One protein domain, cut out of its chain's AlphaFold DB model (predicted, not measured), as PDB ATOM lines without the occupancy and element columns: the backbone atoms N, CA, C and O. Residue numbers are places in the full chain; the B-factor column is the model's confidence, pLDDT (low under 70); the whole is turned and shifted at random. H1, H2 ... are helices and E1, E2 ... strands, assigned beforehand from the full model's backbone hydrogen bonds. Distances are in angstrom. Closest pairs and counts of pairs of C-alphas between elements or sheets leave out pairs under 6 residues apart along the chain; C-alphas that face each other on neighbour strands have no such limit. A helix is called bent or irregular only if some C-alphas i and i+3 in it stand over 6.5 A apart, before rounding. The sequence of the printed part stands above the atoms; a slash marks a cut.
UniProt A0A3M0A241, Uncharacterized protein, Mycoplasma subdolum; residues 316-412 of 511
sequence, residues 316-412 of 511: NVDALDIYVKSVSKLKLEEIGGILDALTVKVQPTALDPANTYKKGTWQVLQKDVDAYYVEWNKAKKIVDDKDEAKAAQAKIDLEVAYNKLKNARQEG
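AT A GLANCE: This is residues 316 to 412 of the 511 residues of an uncharacterized protein of Mycoplasma subdolum (UniProt A0A3M0A241). Picture a long helical hairpin, H3 and H4 side by side and running opposite ways, with H1 packed on the end where the hairpin turns and a small head at its other end. The head is made of two short parallel strands, E1 and E2, and the long stretch 348 to 361 that joins them, while H2 follows H1 along the chain and touches no helix. The printed part has 97 residues, with four named helices and two named strands in the order H1 H2 E1 E2 H3 H4, and its class is mostly helix. It is only just compact, close to loose, with a radius of gyration of the C-alphas of 14.8 A. The C-alphas span 48 by 23 by 16 A, an outline that is only just a rod.

HOW THE PARTS SIT: Start at the sheet, where E1, residues 344 to 347, and E2, residues 362 to 365, are parallel neighbours at 30 degrees between their directions. Look there for N 345 and O 362, 2.8 A apart, and for N 364 and O 345, 3.0 A apart, both within hydrogen-bond range. Residues 362 to 363 of E2 also pair, antiparallel, with residues 410 to 411, a stretch too short to be a named strand. From E2 the chain enters H3, residues 366 to 385, by a tight link with 0 residues between; the closest C-alphas of E1 and H3 are those of Gln 347 and Gln 366, 5.7 A apart. H3 and H4, residues 388 to 407, form a helical hairpin: they touch, with the C-alphas of Tyr 372 and Ala 401 closest at 5.2 A, and run opposite ways at a shallow tilt of 19 degrees. Next find H1, residues 316 to 326, which touches H4 at residues 388 to 395 alone, the C-alphas of Val 317 and Ala 391 closest at 5.1 A, and runs the same way at a shallow tilt of 28 degrees. H1 touches H3 at residues 376 to 383 alone, the C-alphas of Val 317 and Val 383 closest at 5.7 A, and runs opposite ways at a steep tilt of 41 degrees. H1, H3 and H4 make an up-and-down bundle, helices in which each runs against the one before it in the chain. H2, residues 329 to 333, and H1 meet only through their link; H2 is only just apart from H3, 8.4 A at the closest. In H1 and H2 every O i to N i+4 pair is within hydrogen-bond range; in H3 15 of 16 are, and in H4 14 of 16.

IN THESE COORDINATES: Find C-alpha 344 at (59.040, 3.596, 30.395), where E1 begins; E1 is 9.6 A long and E2 10.5 A. H3 starts at C-alpha 366, (50.035, -2.180, 35.037), and runs 28.5 A to Asp 385. H4 runs 29.6 A from Glu 388 to C-alpha 407 at (48.098, 10.432, 30.056), and is irregular: C-alphas 389 and 392 are 7.3 A apart. H1 is 15.4 A long and H2 6.2 A.

THE WHOLE: The two C-alphas farthest apart are those of Thr 356 and Ala 389, at 47.7 A. The printed part, residues 316 to 412, has no cut. The link from E1 to E2 is long, with 14 residues whose C-alphas lie 16 to 25 A from the mean of the C-alphas. The links from H1 to H2 and from H3 to H4 are tight, and the link from H2 to E1 is short. The mean pLDDT of the printed part of this model is 93.8, and no printed residue is under 70.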
ATOM      1  N   ASN A 316      33.513   1.270   8.364       90.88
ATOM      2  CA  ASN A 316      33.838   1.405   9.780       90.88
ATOM      3  C   ASN A 316      34.758   0.278  10.259       90.88
ATOM      4  O   ASN A 316      35.680   0.558  11.024       90.88
ATOM      5  N   VAL A 317      34.561  -0.967   9.801       90.38
ATOM      6  CA  VAL A 317      35.495  -2.075  10.094       90.38
ATOM      7  C   VAL A 317      36.876  -1.785   9.513       90.38
ATOM      8  O   VAL A 317      37.869  -1.955  10.218       90.38
ATOM      9  N   ASP A 318      36.953  -1.287   8.278       89.25
ATOM     10  CA  ASP A 318      38.228  -0.956   7.629       89.25
ATOM     11  C   ASP A 318      38.962   0.168   8.386       89.25
ATOM     12  O   ASP A 318      40.160   0.073   8.668       89.25
ATOM     13  N   ALA A 319      38.239   1.221   8.786       92.00
ATOM     14  CA  ALA A 319      38.796   2.304   9.596       92.00
ATOM     15  C   ALA A 319      39.254   1.827  10.987       92.00
ATOM     16  O   ALA A 319      40.266   2.317  11.502       92.00
ATOM     17  N   LEU A 320      38.525   0.886  11.595       95.94
ATOM     18  CA  LEU A 320      38.896   0.270  12.866       95.94
ATOM     19  C   LEU A 320      40.153  -0.597  12.728       95.94
ATOM     20  O   LEU A 320      41.048  -0.468  13.557       95.94
ATOM     21  N   ASP A 321      40.266  -1.427  11.687       94.94
ATOM     22  CA  ASP A 321      41.432  -2.290  11.439       94.94
ATOM     23  C   ASP A 321      42.726  -1.476  11.289       94.94
ATOM     24  O   ASP A 321      43.746  -1.775  11.920       94.94
ATOM     25  N   ILE A 322      42.667  -0.380  10.523       93.44
ATOM     26  CA  ILE A 322      43.786   0.565  10.392       93.44
ATOM     27  C   ILE A 322      44.204   1.097  11.770       93.44
ATOM     28  O   ILE A 322      45.398   1.142  12.081       93.44
ATOM     29  N   TYR A 323      43.235   1.478  12.607       96.56
ATOM     30  CA  TYR A 323      43.514   2.022  13.933       96.56
ATOM     31  C   TYR A 323      44.062   0.959  14.902       96.56
ATOM     32  O   TYR A 323      45.097   1.173  15.526       96.56
ATOM     33  N   VAL A 324      43.458  -0.232  14.964       96.31
ATOM     34  CA  VAL A 324      43.920  -1.371  15.783       96.31
ATOM     35  C   VAL A 324      45.384  -1.716  15.491       96.31
ATOM     36  O   VAL A 324      46.153  -1.990  16.419       96.31
ATOM     37  N   LYS A 325      45.795  -1.672  14.217       94.69
ATOM     38  CA  LYS A 325      47.187  -1.899  13.798       94.69
ATOM     39  C   LYS A 325      48.125  -0.778  14.250       94.69
ATOM     40  O   LYS A 325      49.221  -1.075  14.736       94.69
ATOM     41  N   SER A 326      47.705   0.484  14.120       94.31
ATOM     42  CA  SER A 326      48.541   1.644  14.459       94.31
ATOM     43  C   SER A 326      48.799   1.786  15.960       94.31
ATOM     44  O   SER A 326      49.865   2.263  16.338       94.31
ATOM     45  N   VAL A 327      47.885   1.304  16.811       95.44
ATOM     46  CA  VAL A 327      48.050   1.293  18.276       95.44
ATOM     47  C   VAL A 327      48.357  -0.099  18.852       95.44
ATOM     48  O   VAL A 327      48.223  -0.340  20.046       95.44
ATOM     49  N   SER A 328      48.778  -1.060  18.030       92.69
ATOM     50  CA  SER A 328      49.074  -2.424  18.496       92.69
ATOM     51  C   SER A 328      50.155  -2.486  19.588       92.69
ATOM     52  O   SER A 328      50.975  -1.581  19.720       92.69
ATOM     53  N   LYS A 329      50.212  -3.601  20.334       89.62
ATOM     54  CA  LYS A 329      51.265  -3.875  21.334       89.62
ATOM     55  C   LYS A 329      52.669  -3.543  20.817       89.62
ATOM     56  O   LYS A 329      53.405  -2.807  21.460       89.62
ATOM     57  N   LEU A 330      52.987  -4.026  19.615       87.25
ATOM     58  CA  LEU A 330      54.275  -3.788  18.965       87.25
ATOM     59  C   LEU A 330      54.562  -2.290  18.783       87.25
ATOM     60  O   LEU A 330      55.692  -1.858  18.966       87.25
ATOM     61  N   LYS A 331      53.536  -1.498  18.451       90.75
ATOM     62  CA  LYS A 331      53.627  -0.042  18.289       90.75
ATOM     63  C   LYS A 331      53.684   0.721  19.602       90.75
ATOM     64  O   LYS A 331      54.254   1.803  19.652       90.75
ATOM     65  N   LEU A 332      53.124   0.177  20.675       89.94
ATOM     66  CA  LEU A 332      53.295   0.770  21.997       89.94
ATOM     67  C   LEU A 332      54.710   0.553  22.536       89.94
ATOM     68  O   LEU A 332      55.231   1.455  23.181       89.94
ATOM     69  N   GLU A 333      55.308  -0.607  22.266       90.44
ATOM     70  CA  GLU A 333      56.607  -1.034  22.810       90.44
ATOM     71  C   GLU A 333      57.813  -0.647  21.930       90.44
ATOM     72  O   GLU A 333      58.955  -0.869  22.333       90.44
ATOM     73  N   GLU A 334      57.595  -0.086  20.734       90.19
ATOM     74  CA  GLU A 334      58.687   0.371  19.862       90.19
ATOM     75  C   GLU A 334      59.463   1.554  20.467       90.19
ATOM     76  O   GLU A 334      58.963   2.250  21.350       90.19
ATOM     77  N   ILE A 335      60.692   1.801  19.992       78.50
ATOM     78  CA  ILE A 335      61.521   2.925  20.464       78.50
ATOM     79  C   ILE A 335      60.765   4.244  20.245       78.50
ATOM     80  O   ILE A 335      60.360   4.550  19.123       78.50
ATOM     81  N   GLY A 336      60.591   5.028  21.312       82.88
ATOM     82  CA  GLY A 336      59.780   6.251  21.307       82.88
ATOM     83  C   GLY A 336      58.264   6.031  21.431       82.88
ATOM     84  O   GLY A 336      57.504   7.004  21.437       82.88
ATOM     85  N   GLY A 337      57.815   4.780  21.549       88.56
ATOM     86  CA  GLY A 337      56.434   4.392  21.818       88.56
ATOM     87  C   GLY A 337      55.973   4.724  23.242       88.56
ATOM     88  O   GLY A 337      56.739   5.135  24.115       88.56
ATOM     89  N   ILE A 338      54.670   4.567  23.503       89.94
ATOM     90  CA  ILE A 338      54.076   4.922  24.807       89.94
ATOM     91  C   ILE A 338      54.573   4.015  25.941       89.94
ATOM     92  O   ILE A 338      54.626   4.465  27.084       89.94
ATOM     93  N   LEU A 339      54.948   2.779  25.616       92.25
ATOM     94  CA  LEU A 339      55.480   1.750  26.506       92.25
ATOM     95  C   LEU A 339      56.903   1.337  26.093       92.25
ATOM     96  O   LEU A 339      57.284   0.185  26.281       92.25
ATOM     97  N   ASP A 340      57.675   2.256  25.508       93.31
ATOM     98  CA  ASP A 340      59.078   2.024  25.156       93.31
ATOM     99  C   ASP A 340      59.862   1.531  26.381       93.31
ATOM    100  O   ASP A 340      60.070   2.273  27.341       93.31
ATOM    101  N   ALA A 341      60.324   0.281  26.337       88.88
ATOM    102  CA  ALA A 341      60.989  -0.368  27.463       88.88
ATOM    103  C   ALA A 341      62.303   0.318  27.889       88.88
ATOM    104  O   ALA A 341      62.783   0.078  28.998       88.88
ATOM    105  N   LEU A 342      62.895   1.166  27.036       87.56
ATOM    106  CA  LEU A 342      64.099   1.932  27.369       87.56
ATOM    107  C   LEU A 342      63.799   3.137  28.262       87.56
ATOM    108  O   LEU A 342      64.650   3.543  29.054       87.56
ATOM    109  N   THR A 343      62.609   3.719  28.127       90.12
ATOM    110  CA  THR A 343      62.253   4.989  28.772       90.12
ATOM    111  C   THR A 343      61.061   4.872  29.711       90.12
ATOM    112  O   THR A 343      60.878   5.748  30.548       90.12
ATOM    113  N   VAL A 344      60.280   3.794  29.640       94.31
ATOM    114  CA  VAL A 344      59.040   3.596  30.395       94.31
ATOM    115  C   VAL A 344      59.143   2.341  31.260       94.31
ATOM    116  O   VAL A 344      59.399   1.244  30.769       94.31
ATOM    117  N   LYS A 345      58.886   2.480  32.563       94.06
ATOM    118  CA  LYS A 345      58.760   1.360  33.505       94.06
ATOM    119  C   LYS A 345      57.296   1.114  33.851       94.06
ATOM    120  O   LYS A 345      56.601   2.018  34.313       94.06
ATOM    121  N   VAL A 346      56.835  -0.121  33.674       95.69
ATOM    122  CA  VAL A 346      55.488  -0.527  34.095       95.69
ATOM    123  C   VAL A 346      55.531  -0.979  35.552       95.69
ATOM    124  O   VAL A 346      56.244  -1.918  35.897       95.69
ATOM    125  N   GLN A 347      54.779  -0.294  36.408       95.56
ATOM    126  CA  GLN A 347      54.720  -0.540  37.843       95.56
ATOM    127  C   GLN A 347      53.501  -1.398  38.206       95.56
ATOM    128  O   GLN A 347      52.390  -1.101  37.758       95.56
ATOM    129  N   PRO A 348      53.649  -2.434  39.049       93.12
ATOM    130  CA  PRO A 348      52.562  -3.370  39.327       93.12
ATOM    131  C   PRO A 348      51.431  -2.762  40.172       93.12
ATOM    132  O   PRO A 348      50.266  -3.083  39.948       93.12
ATOM    133  N   THR A 349      51.753  -1.887  41.133       93.50
ATOM    134  CA  THR A 349      50.795  -1.464  42.177       93.50
ATOM    135  C   THR A 349      50.715   0.046  42.381       93.50
ATOM    136  O   THR A 349      49.612   0.583  42.471       93.50
ATOM    137  N   ALA A 350      51.851   0.739  42.456       94.38
ATOM    138  CA  ALA A 350      51.919   2.182  42.684       94.38
ATOM    139  C   ALA A 350      53.068   2.801  41.878       94.38
ATOM    140  O   ALA A 350      54.059   2.127  41.610       94.38
ATOM    141  N   LEU A 351      52.910   4.068  41.487       94.31
ATOM    142  CA  LEU A 351      53.983   4.844  40.869       94.31
ATOM    143  C   LEU A 351      54.947   5.306  41.960       94.31
ATOM    144  O   LEU A 351      54.508   5.693  43.048       94.31
ATOM    145  N   ASP A 352      56.243   5.287  41.663       93.00
ATOM    146  CA  ASP A 352      57.223   5.911  42.543       93.00
ATOM    147  C   ASP A 352      57.027   7.441  42.530       93.00
ATOM    148  O   ASP A 352      56.573   8.003  41.527       93.00
ATOM    149  N   PRO A 353      57.368   8.163  43.613       92.19
ATOM    150  CA  PRO A 353      57.344   9.621  43.588       92.19
ATOM    151  C   PRO A 353      58.240  10.161  42.464       92.19
ATOM    152  O   PRO A 353      59.372   9.718  42.318       92.19
ATOM    153  N   ALA A 354      57.771  11.143  41.688       91.62
ATOM    154  CA  ALA A 354      58.488  11.623  40.496       91.62
ATOM    155  C   ALA A 354      59.953  12.026  40.759       91.62
ATOM    156  O   ALA A 354      60.818  11.861  39.906       91.62
ATOM    157  N   ASN A 355      60.265  12.512  41.961       88.56
ATOM    158  CA  ASN A 355      61.610  12.934  42.350       88.56
ATOM    159  C   ASN A 355      62.584  11.785  42.666       88.56
ATOM    160  O   ASN A 355      63.732  12.065  43.001       88.56
ATOM    161  N   THR A 356      62.161  10.521  42.595       89.88
ATOM    162  CA  THR A 356      63.035   9.360  42.843       89.88
ATOM    163  C   THR A 356      63.627   8.770  41.567       89.88
ATOM    164  O   THR A 356      64.468   7.872  41.641       89.88
ATOM    165  N   TYR A 357      63.223   9.259  40.391       90.12
ATOM    166  CA  TYR A 357      63.735   8.797  39.108       90.12
ATOM    167  C   TYR A 357      63.983   9.952  38.139       90.12
ATOM    168  O   TYR A 357      63.398  11.032  38.240       90.12
ATOM    169  N   LYS A 358      64.920   9.714  37.216       88.50
ATOM    170  CA  LYS A 358      65.462  10.737  36.321       88.50
ATOM    171  C   LYS A 358      64.403  11.259  35.355       88.50
ATOM    172  O   LYS A 358      63.607  10.488  34.816       88.50
ATOM    173  N   LYS A 359      64.460  12.557  35.076       88.94
ATOM    174  CA  LYS A 359      63.747  13.196  33.967       88.94
ATOM    175  C   LYS A 359      64.026  12.481  32.641       88.94
ATOM    176  O   LYS A 359      65.124  11.968  32.428       88.94
ATOM    177  N   GLY A 360      63.011  12.371  31.783       88.31
ATOM    178  CA  GLY A 360      63.035  11.523  30.588       88.31
ATOM    179  C   GLY A 360      62.770  10.030  30.837       88.31
ATOM    180  O   GLY A 360      62.523   9.300  29.879       88.31
ATOM    181  N   THR A 361      62.765   9.563  32.093       91.62
ATOM    182  CA  THR A 361      62.212   8.249  32.459       91.62
ATOM    183  C   THR A 361      60.749   8.414  32.857       91.62
ATOM    184  O   THR A 361      60.394   9.337  33.585       91.62
ATOM    185  N   TRP A 362      59.899   7.501  32.410       95.50
ATOM    186  CA  TRP A 362      58.463   7.483  32.645       95.50
ATOM    187  C   TRP A 362      58.074   6.246  33.443       95.50
ATOM    188  O   TRP A 362      58.685   5.185  33.314       95.50
ATOM    189  N   GLN A 363      57.021   6.363  34.239       96.62
ATOM    190  CA  GLN A 363      56.371   5.224  34.874       96.62
ATOM    191  C   GLN A 363      54.885   5.191  34.520       96.62
ATOM    192  O   GLN A 363      54.276   6.238  34.310       96.62
ATOM    193  N   VAL A 364      54.298   3.999  34.447       97.06
ATOM    194  CA  VAL A 364      52.856   3.791  34.236       97.06
ATOM    195  C   VAL A 364      52.395   2.575  35.026       97.06
ATOM    196  O   VAL A 364      53.171   1.646  35.223       97.06
ATOM    197  N   LEU A 365      51.149   2.553  35.497       97.25
ATOM    198  CA  LEU A 365      50.639   1.407  36.247       97.25
ATOM    199  C   LEU A 365      50.207   0.272  35.314       97.25
ATOM    200  O   LEU A 365      49.548   0.502  34.299       97.25
ATOM    201  N   GLN A 366      50.475  -0.967  35.728       97.00
ATOM    202  CA  GLN A 366      50.035  -2.180  35.037       97.00
ATOM    203  C   GLN A 366      48.516  -2.183  34.825       97.00
ATOM    204  O   GLN A 366      48.055  -2.517  33.741       97.00
ATOM    205  N   LYS A 367      47.735  -1.705  35.804       97.00
ATOM    206  CA  LYS A 367      46.268  -1.616  35.689       97.00
ATOM    207  C   LYS A 367      45.799  -0.759  34.501       97.00
ATOM    208  O   LYS A 367      44.749  -1.038  33.933       97.00
ATOM    209  N   ASP A 368      46.547   0.288  34.145       97.19
ATOM    210  CA  ASP A 368      46.194   1.188  33.041       97.19
ATOM    211  C   ASP A 368      46.591   0.566  31.693       97.19
ATOM    212  O   ASP A 368      45.852   0.684  30.714       97.19
ATOM    213  N   VAL A 369      47.707  -0.175  31.665       96.44
ATOM    214  CA  VAL A 369      48.126  -1.008  30.524       96.44
ATOM    215  C   VAL A 369      47.107  -2.122  30.259       96.44
ATOM    216  O   VAL A 369      46.676  -2.317  29.122       96.44
ATOM    217  N   ASP A 370      46.663  -2.818  31.304       96.06
ATOM    218  CA  ASP A 370      45.671  -3.891  31.201       96.06
ATOM    219  C   ASP A 370      44.318  -3.355  30.718       96.06
ATOM    220  O   ASP A 370      43.699  -3.943  29.829       96.06
ATOM    221  N   ALA A 371      43.879  -2.204  31.245       96.38
ATOM    222  CA  ALA A 371      42.649  -1.545  30.808       96.38
ATOM    223  C   ALA A 371      42.679  -1.199  29.311       96.38
ATOM    224  O   ALA A 371      41.678  -1.385  28.619       96.38
ATOM    225  N   TYR A 372      43.827  -0.753  28.794       97.75
ATOM    226  CA  TYR A 372      44.012  -0.538  27.362       97.75
ATOM    227  C   TYR A 372      43.871  -1.838  26.553       97.75
ATOM    228  O   TYR A 372      43.134  -1.882  25.565       97.75
ATOM    229  N   TYR A 373      44.534  -2.917  26.980       97.38
ATOM    230  CA  TYR A 373      44.494  -4.190  26.255       97.38
ATOM    231  C   TYR A 373      43.103  -4.823  26.209       97.38
ATOM    232  O   TYR A 373      42.789  -5.525  25.246       97.38
ATOM    233  N   VAL A 374      42.254  -4.576  27.208       97.12
ATOM    234  CA  VAL A 374      40.848  -5.000  27.172       97.12
ATOM    235  C   VAL A 374      40.122  -4.373  25.981       97.12
ATOM    236  O   VAL A 374      39.507  -5.101  25.200       97.12
ATOM    237  N   GLU A 375      40.223  -3.055  25.798       97.75
ATOM    238  CA  GLU A 375      39.562  -2.366  24.682       97.75
ATOM    239  C   GLU A 375      40.198  -2.710  23.331       97.75
ATOM    240  O   GLU A 375      39.486  -2.953  22.357       97.75
ATOM    241  N   TRP A 376      41.526  -2.859  23.273       97.94
ATOM    242  CA  TRP A 376      42.208  -3.280  22.044       97.94
ATOM    243  C   TRP A 376      41.768  -4.676  21.582       97.94
ATOM    244  O   TRP A 376      41.478  -4.877  20.403       97.94
ATOM    245  N   ASN A 377      41.652  -5.641  22.502       97.00
ATOM    246  CA  ASN A 377      41.197  -6.994  22.166       97.00
ATOM    247  C   ASN A 377      39.727  -7.023  21.719       97.00
ATOM    248  O   ASN A 377      39.388  -7.768  20.798       97.00
ATOM    249  N   LYS A 378      38.853  -6.205  22.326       97.50
ATOM    250  CA  LYS A 378      37.458  -6.052  21.876       97.50
ATOM    251  C   LYS A 378      37.390  -5.489  20.455       97.50
ATOM    252  O   LYS A 378      36.696  -6.057  19.614       97.50
ATOM    253  N   ALA A 379      38.133  -4.416  20.184       97.12
ATOM    254  CA  ALA A 379      38.215  -3.798  18.864       97.12
ATOM    255  C   ALA A 379      38.742  -4.780  17.807       97.12
ATOM    256  O   ALA A 379      38.132  -4.935  16.752       97.12
ATOM    257  N   LYS A 380      39.817  -5.514  18.119       96.88
ATOM    258  CA  LYS A 380      40.364  -6.548  17.233       96.88
ATOM    259  C   LYS A 380      39.337  -7.635  16.913       96.88
ATOM    260  O   LYS A 380      39.189  -8.001  15.755       96.88
ATOM    261  N   LYS A 381      38.594  -8.114  17.914       96.81
ATOM    262  CA  LYS A 381      37.546  -9.114  17.691       96.81
ATOM    263  C   LYS A 381      36.460  -8.610  16.732       96.81
ATOM    264  O   LYS A 381      36.026  -9.360  15.873       96.81
ATOM    265  N   ILE A 382      36.050  -7.346  16.846       95.94
ATOM    266  CA  ILE A 382      35.061  -6.738  15.937       95.94
ATOM    267  C   ILE A 382      35.583  -6.674  14.495       95.94
ATOM    268  O   ILE A 382      34.810  -6.893  13.562       95.94
ATOM    269  N   VAL A 383      36.884  -6.418  14.314       94.12
ATOM    270  CA  VAL A 383      37.544  -6.488  13.002       94.12
ATOM    271  C   VAL A 383      37.512  -7.912  12.445       94.12
ATOM    272  O   VAL A 383      37.099  -8.104  11.302       94.12
ATOM    273  N   ASP A 384      37.890  -8.905  13.254       91.75
ATOM    274  CA  ASP A 384      37.910 -10.318  12.851       91.75
ATOM    275  C   ASP A 384      36.493 -10.834  12.504       91.75
ATOM    276  O   ASP A 384      36.312 -11.525  11.499       91.75
ATOM    277  N   ASP A 385      35.480 -10.434  13.282       93.19
ATOM    278  CA  ASP A 385      34.063 -10.780  13.083       93.19
ATOM    279  C   ASP A 385      33.397  -9.969  11.945       93.19
ATOM    280  O   ASP A 385      32.276 -10.281  11.539       93.19
ATOM    281  N   LYS A 386      34.071  -8.932  11.416       91.19
ATOM    282  CA  LYS A 386      33.549  -7.969  10.423       91.19
ATOM    283  C   LYS A 386      32.209  -7.331  10.825       91.19
ATOM    284  O   LYS A 386      31.328  -7.119   9.989       91.19
ATOM    285  N   ASP A 387      32.050  -7.013  12.110       91.38
ATOM    286  CA  ASP A 387      30.809  -6.454  12.660       91.38
ATOM    287  C   ASP A 387      30.733  -4.928  12.443       91.38
ATOM    288  O   ASP A 387      31.087  -4.119  13.305       91.38
ATOM    289  N   GLU A 388      30.256  -4.537  11.257       91.25
ATOM    290  CA  GLU A 388      30.126  -3.137  10.821       91.25
ATOM    291  C   GLU A 388      29.276  -2.277  11.764       91.25
ATOM    292  O   GLU A 388      29.575  -1.100  11.963       91.25
ATOM    293  N   ALA A 389      28.260  -2.860  12.408       92.25
ATOM    294  CA  ALA A 389      27.376  -2.126  13.309       92.25
ATOM    295  C   ALA A 389      28.085  -1.677  14.598       92.25
ATOM    296  O   ALA A 389      27.690  -0.676  15.198       92.25
ATOM    297  N   LYS A 390      29.128  -2.398  15.032       96.00
ATOM    298  CA  LYS A 390      29.878  -2.092  16.262       96.00
ATOM    299  C   LYS A 390      31.205  -1.378  16.015       96.00
ATOM    300  O   LYS A 390      31.761  -0.798  16.949       96.00
ATOM    301  N   ALA A 391      31.714  -1.401  14.785       95.62
ATOM    302  CA  ALA A 391      33.067  -0.949  14.478       95.62
ATOM    303  C   ALA A 391      33.321   0.538  14.787       95.62
ATOM    304  O   ALA A 391      34.366   0.877  15.344       95.62
ATOM    305  N   ALA A 392      32.357   1.422  14.507       94.44
ATOM    306  CA  ALA A 392      32.507   2.856  14.772       94.44
ATOM    307  C   ALA A 392      32.683   3.163  16.272       94.44
ATOM    308  O   ALA A 392      33.596   3.899  16.648       94.44
ATOM    309  N   GLN A 393      31.854   2.562  17.134       97.19
ATOM    310  CA  GLN A 393      31.944   2.759  18.584       97.19
ATOM    311  C   GLN A 393      33.222   2.136  19.155       97.19
ATOM    312  O   GLN A 393      33.907   2.768  19.952       97.19
ATOM    313  N   ALA A 394      33.598   0.941  18.690       97.69
ATOM    314  CA  ALA A 394      34.823   0.281  19.135       97.69
ATOM    315  C   ALA A 394      36.089   1.092  18.825       97.69
ATOM    316  O   ALA A 394      37.043   1.068  19.604       97.69
ATOM    317  N   LYS A 395      36.098   1.847  17.716       97.62
ATOM    318  CA  LYS A 395      37.194   2.771  17.401       97.62
ATOM    319  C   LYS A 395      37.293   3.889  18.438       97.62
ATOM    320  O   LYS A 395      38.382   4.147  18.940       97.62
ATOM    321  N   ILE A 396      36.162   4.514  18.772       96.81
ATOM    322  CA  ILE A 396      36.085   5.585  19.775       96.81
ATOM    323  C   ILE A 396      36.550   5.067  21.141       96.81
ATOM    324  O   ILE A 396      37.380   5.702  21.789       96.81
ATOM    325  N   ASP A 397      36.067   3.897  21.561       97.56
ATOM    326  CA  ASP A 397      36.428   3.299  22.850       97.56
ATOM    327  C   ASP A 397      37.937   3.001  22.925       97.56
ATOM    328  O   ASP A 397      38.589   3.304  23.931       97.56
ATOM    329  N   LEU A 398      38.523   2.489  21.835       97.88
ATOM    330  CA  LEU A 398      39.963   2.253  21.739       97.88
ATOM    331  C   LEU A 398      40.775   3.560  21.749       97.88
ATOM    332  O   LEU A 398      41.798   3.631  22.430       97.88
ATOM    333  N   GLU A 399      40.324   4.607  21.049       97.69
ATOM    334  CA  GLU A 399      40.947   5.943  21.071       97.69
ATOM    335  C   GLU A 399      40.949   6.542  22.487       97.69
ATOM    336  O   GLU A 399      41.957   7.091  22.946       97.69
ATOM    337  N   VAL A 400      39.837   6.403  23.215       97.50
ATOM    338  CA  VAL A 400      39.717   6.846  24.611       97.50
ATOM    339  C   VAL A 400      40.679   6.070  25.511       97.50
ATOM    340  O   VAL A 400      41.407   6.681  26.300       97.50
ATOM    341  N   ALA A 401      40.734   4.743  25.378       97.44
ATOM    342  CA  ALA A 401      41.634   3.900  26.161       97.44
ATOM    343  C   ALA A 401      43.114   4.220  25.887       97.44
ATOM    344  O   ALA A 401      43.902   4.344  26.828       97.44
ATOM    345  N   TYR A 402      43.484   4.424  24.619       97.00
ATOM    346  CA  TYR A 402      44.836   4.810  24.210       97.00
ATOM    347  C   TYR A 402      45.257   6.150  24.826       97.00
ATOM    348  O   TYR A 402      46.328   6.260  25.428       97.00
ATOM    349  N   ASN A 403      44.401   7.173  24.737       95.38
ATOM    350  CA  ASN A 403      44.685   8.489  25.312       95.38
ATOM    351  C   ASN A 403      44.760   8.449  26.843       95.38
ATOM    352  O   ASN A 403      45.607   9.117  27.439       95.38
ATOM    353  N   LYS A 404      43.918   7.634  27.490       96.50
ATOM    354  CA  LYS A 404      43.984   7.416  28.939       96.50
ATOM    355  C   LYS A 404      45.319   6.795  29.347       96.50
ATOM    356  O   LYS A 404      45.949   7.308  30.266       96.50
ATOM    357  N   LEU A 405      45.781   5.764  28.637       96.88
ATOM    358  CA  LEU A 405      47.093   5.158  28.874       96.88
ATOM    359  C   LEU A 405      48.227   6.175  28.676       96.88
ATOM    360  O   LEU A 405      49.110   6.291  29.523       96.88
ATOM    361  N   LYS A 406      48.179   6.955  27.588       95.25
ATOM    362  CA  LYS A 406      49.173   7.997  27.290       95.25
ATOM    363  C   LYS A 406      49.315   9.008  28.430       95.25
ATOM    364  O   LYS A 406      50.441   9.372  28.774       95.25
ATOM    365  N   ASN A 407      48.183   9.434  28.991       94.75
ATOM    366  CA  ASN A 407      48.098  10.432  30.056       94.75
ATOM    367  C   ASN A 407      48.343   9.852  31.457       94.75
ATOM    368  O   ASN A 407      48.632  10.609  32.376       94.75
ATOM    369  N   ALA A 408      48.242   8.530  31.632       95.50
ATOM    370  CA  ALA A 408      48.549   7.853  32.892       95.50
ATOM    371  C   ALA A 408      50.060   7.769  33.177       95.50
ATOM    372  O   ALA A 408      50.459   7.378  34.273       95.50
ATOM    373  N   ARG A 409      50.908   8.118  32.200       95.19
ATOM    374  CA  ARG A 409      52.360   8.124  32.373       95.19
ATOM    375  C   ARG A 409      52.804   9.299  33.238       95.19
ATOM    376  O   ARG A 409      52.388  10.432  33.016       95.19
ATOM    377  N   GLN A 410      53.718   9.029  34.160       95.38
ATOM    378  CA  GLN A 410      54.334  10.029  35.022       95.38
ATOM    379  C   GLN A 410      55.827  10.139  34.712       95.38
ATOM    380  O   GLN A 410      56.566   9.162  34.849       95.38
ATOM    381  N   GLU A 411      56.279  11.324  34.304       95.00
ATOM    382  CA  GLU A 411      57.701  11.600  34.078       95.00
ATOM    383  C   GLU A 411      58.439  11.829  35.401       95.00
ATOM    384  O   GLU A 411      57.883  12.392  36.348       95.00
ATOM    385  N   GLY A 412      59.697  11.405  35.448       92.50
ATOM    386  CA  GLY A 412      60.598  11.677  36.556       92.50
ATOM    387  C   GLY A 412      60.975  13.149  36.616       92.50
ATOM    388  O   GLY A 412      61.008  13.853  35.609       92.50
TER     389      GLY A 412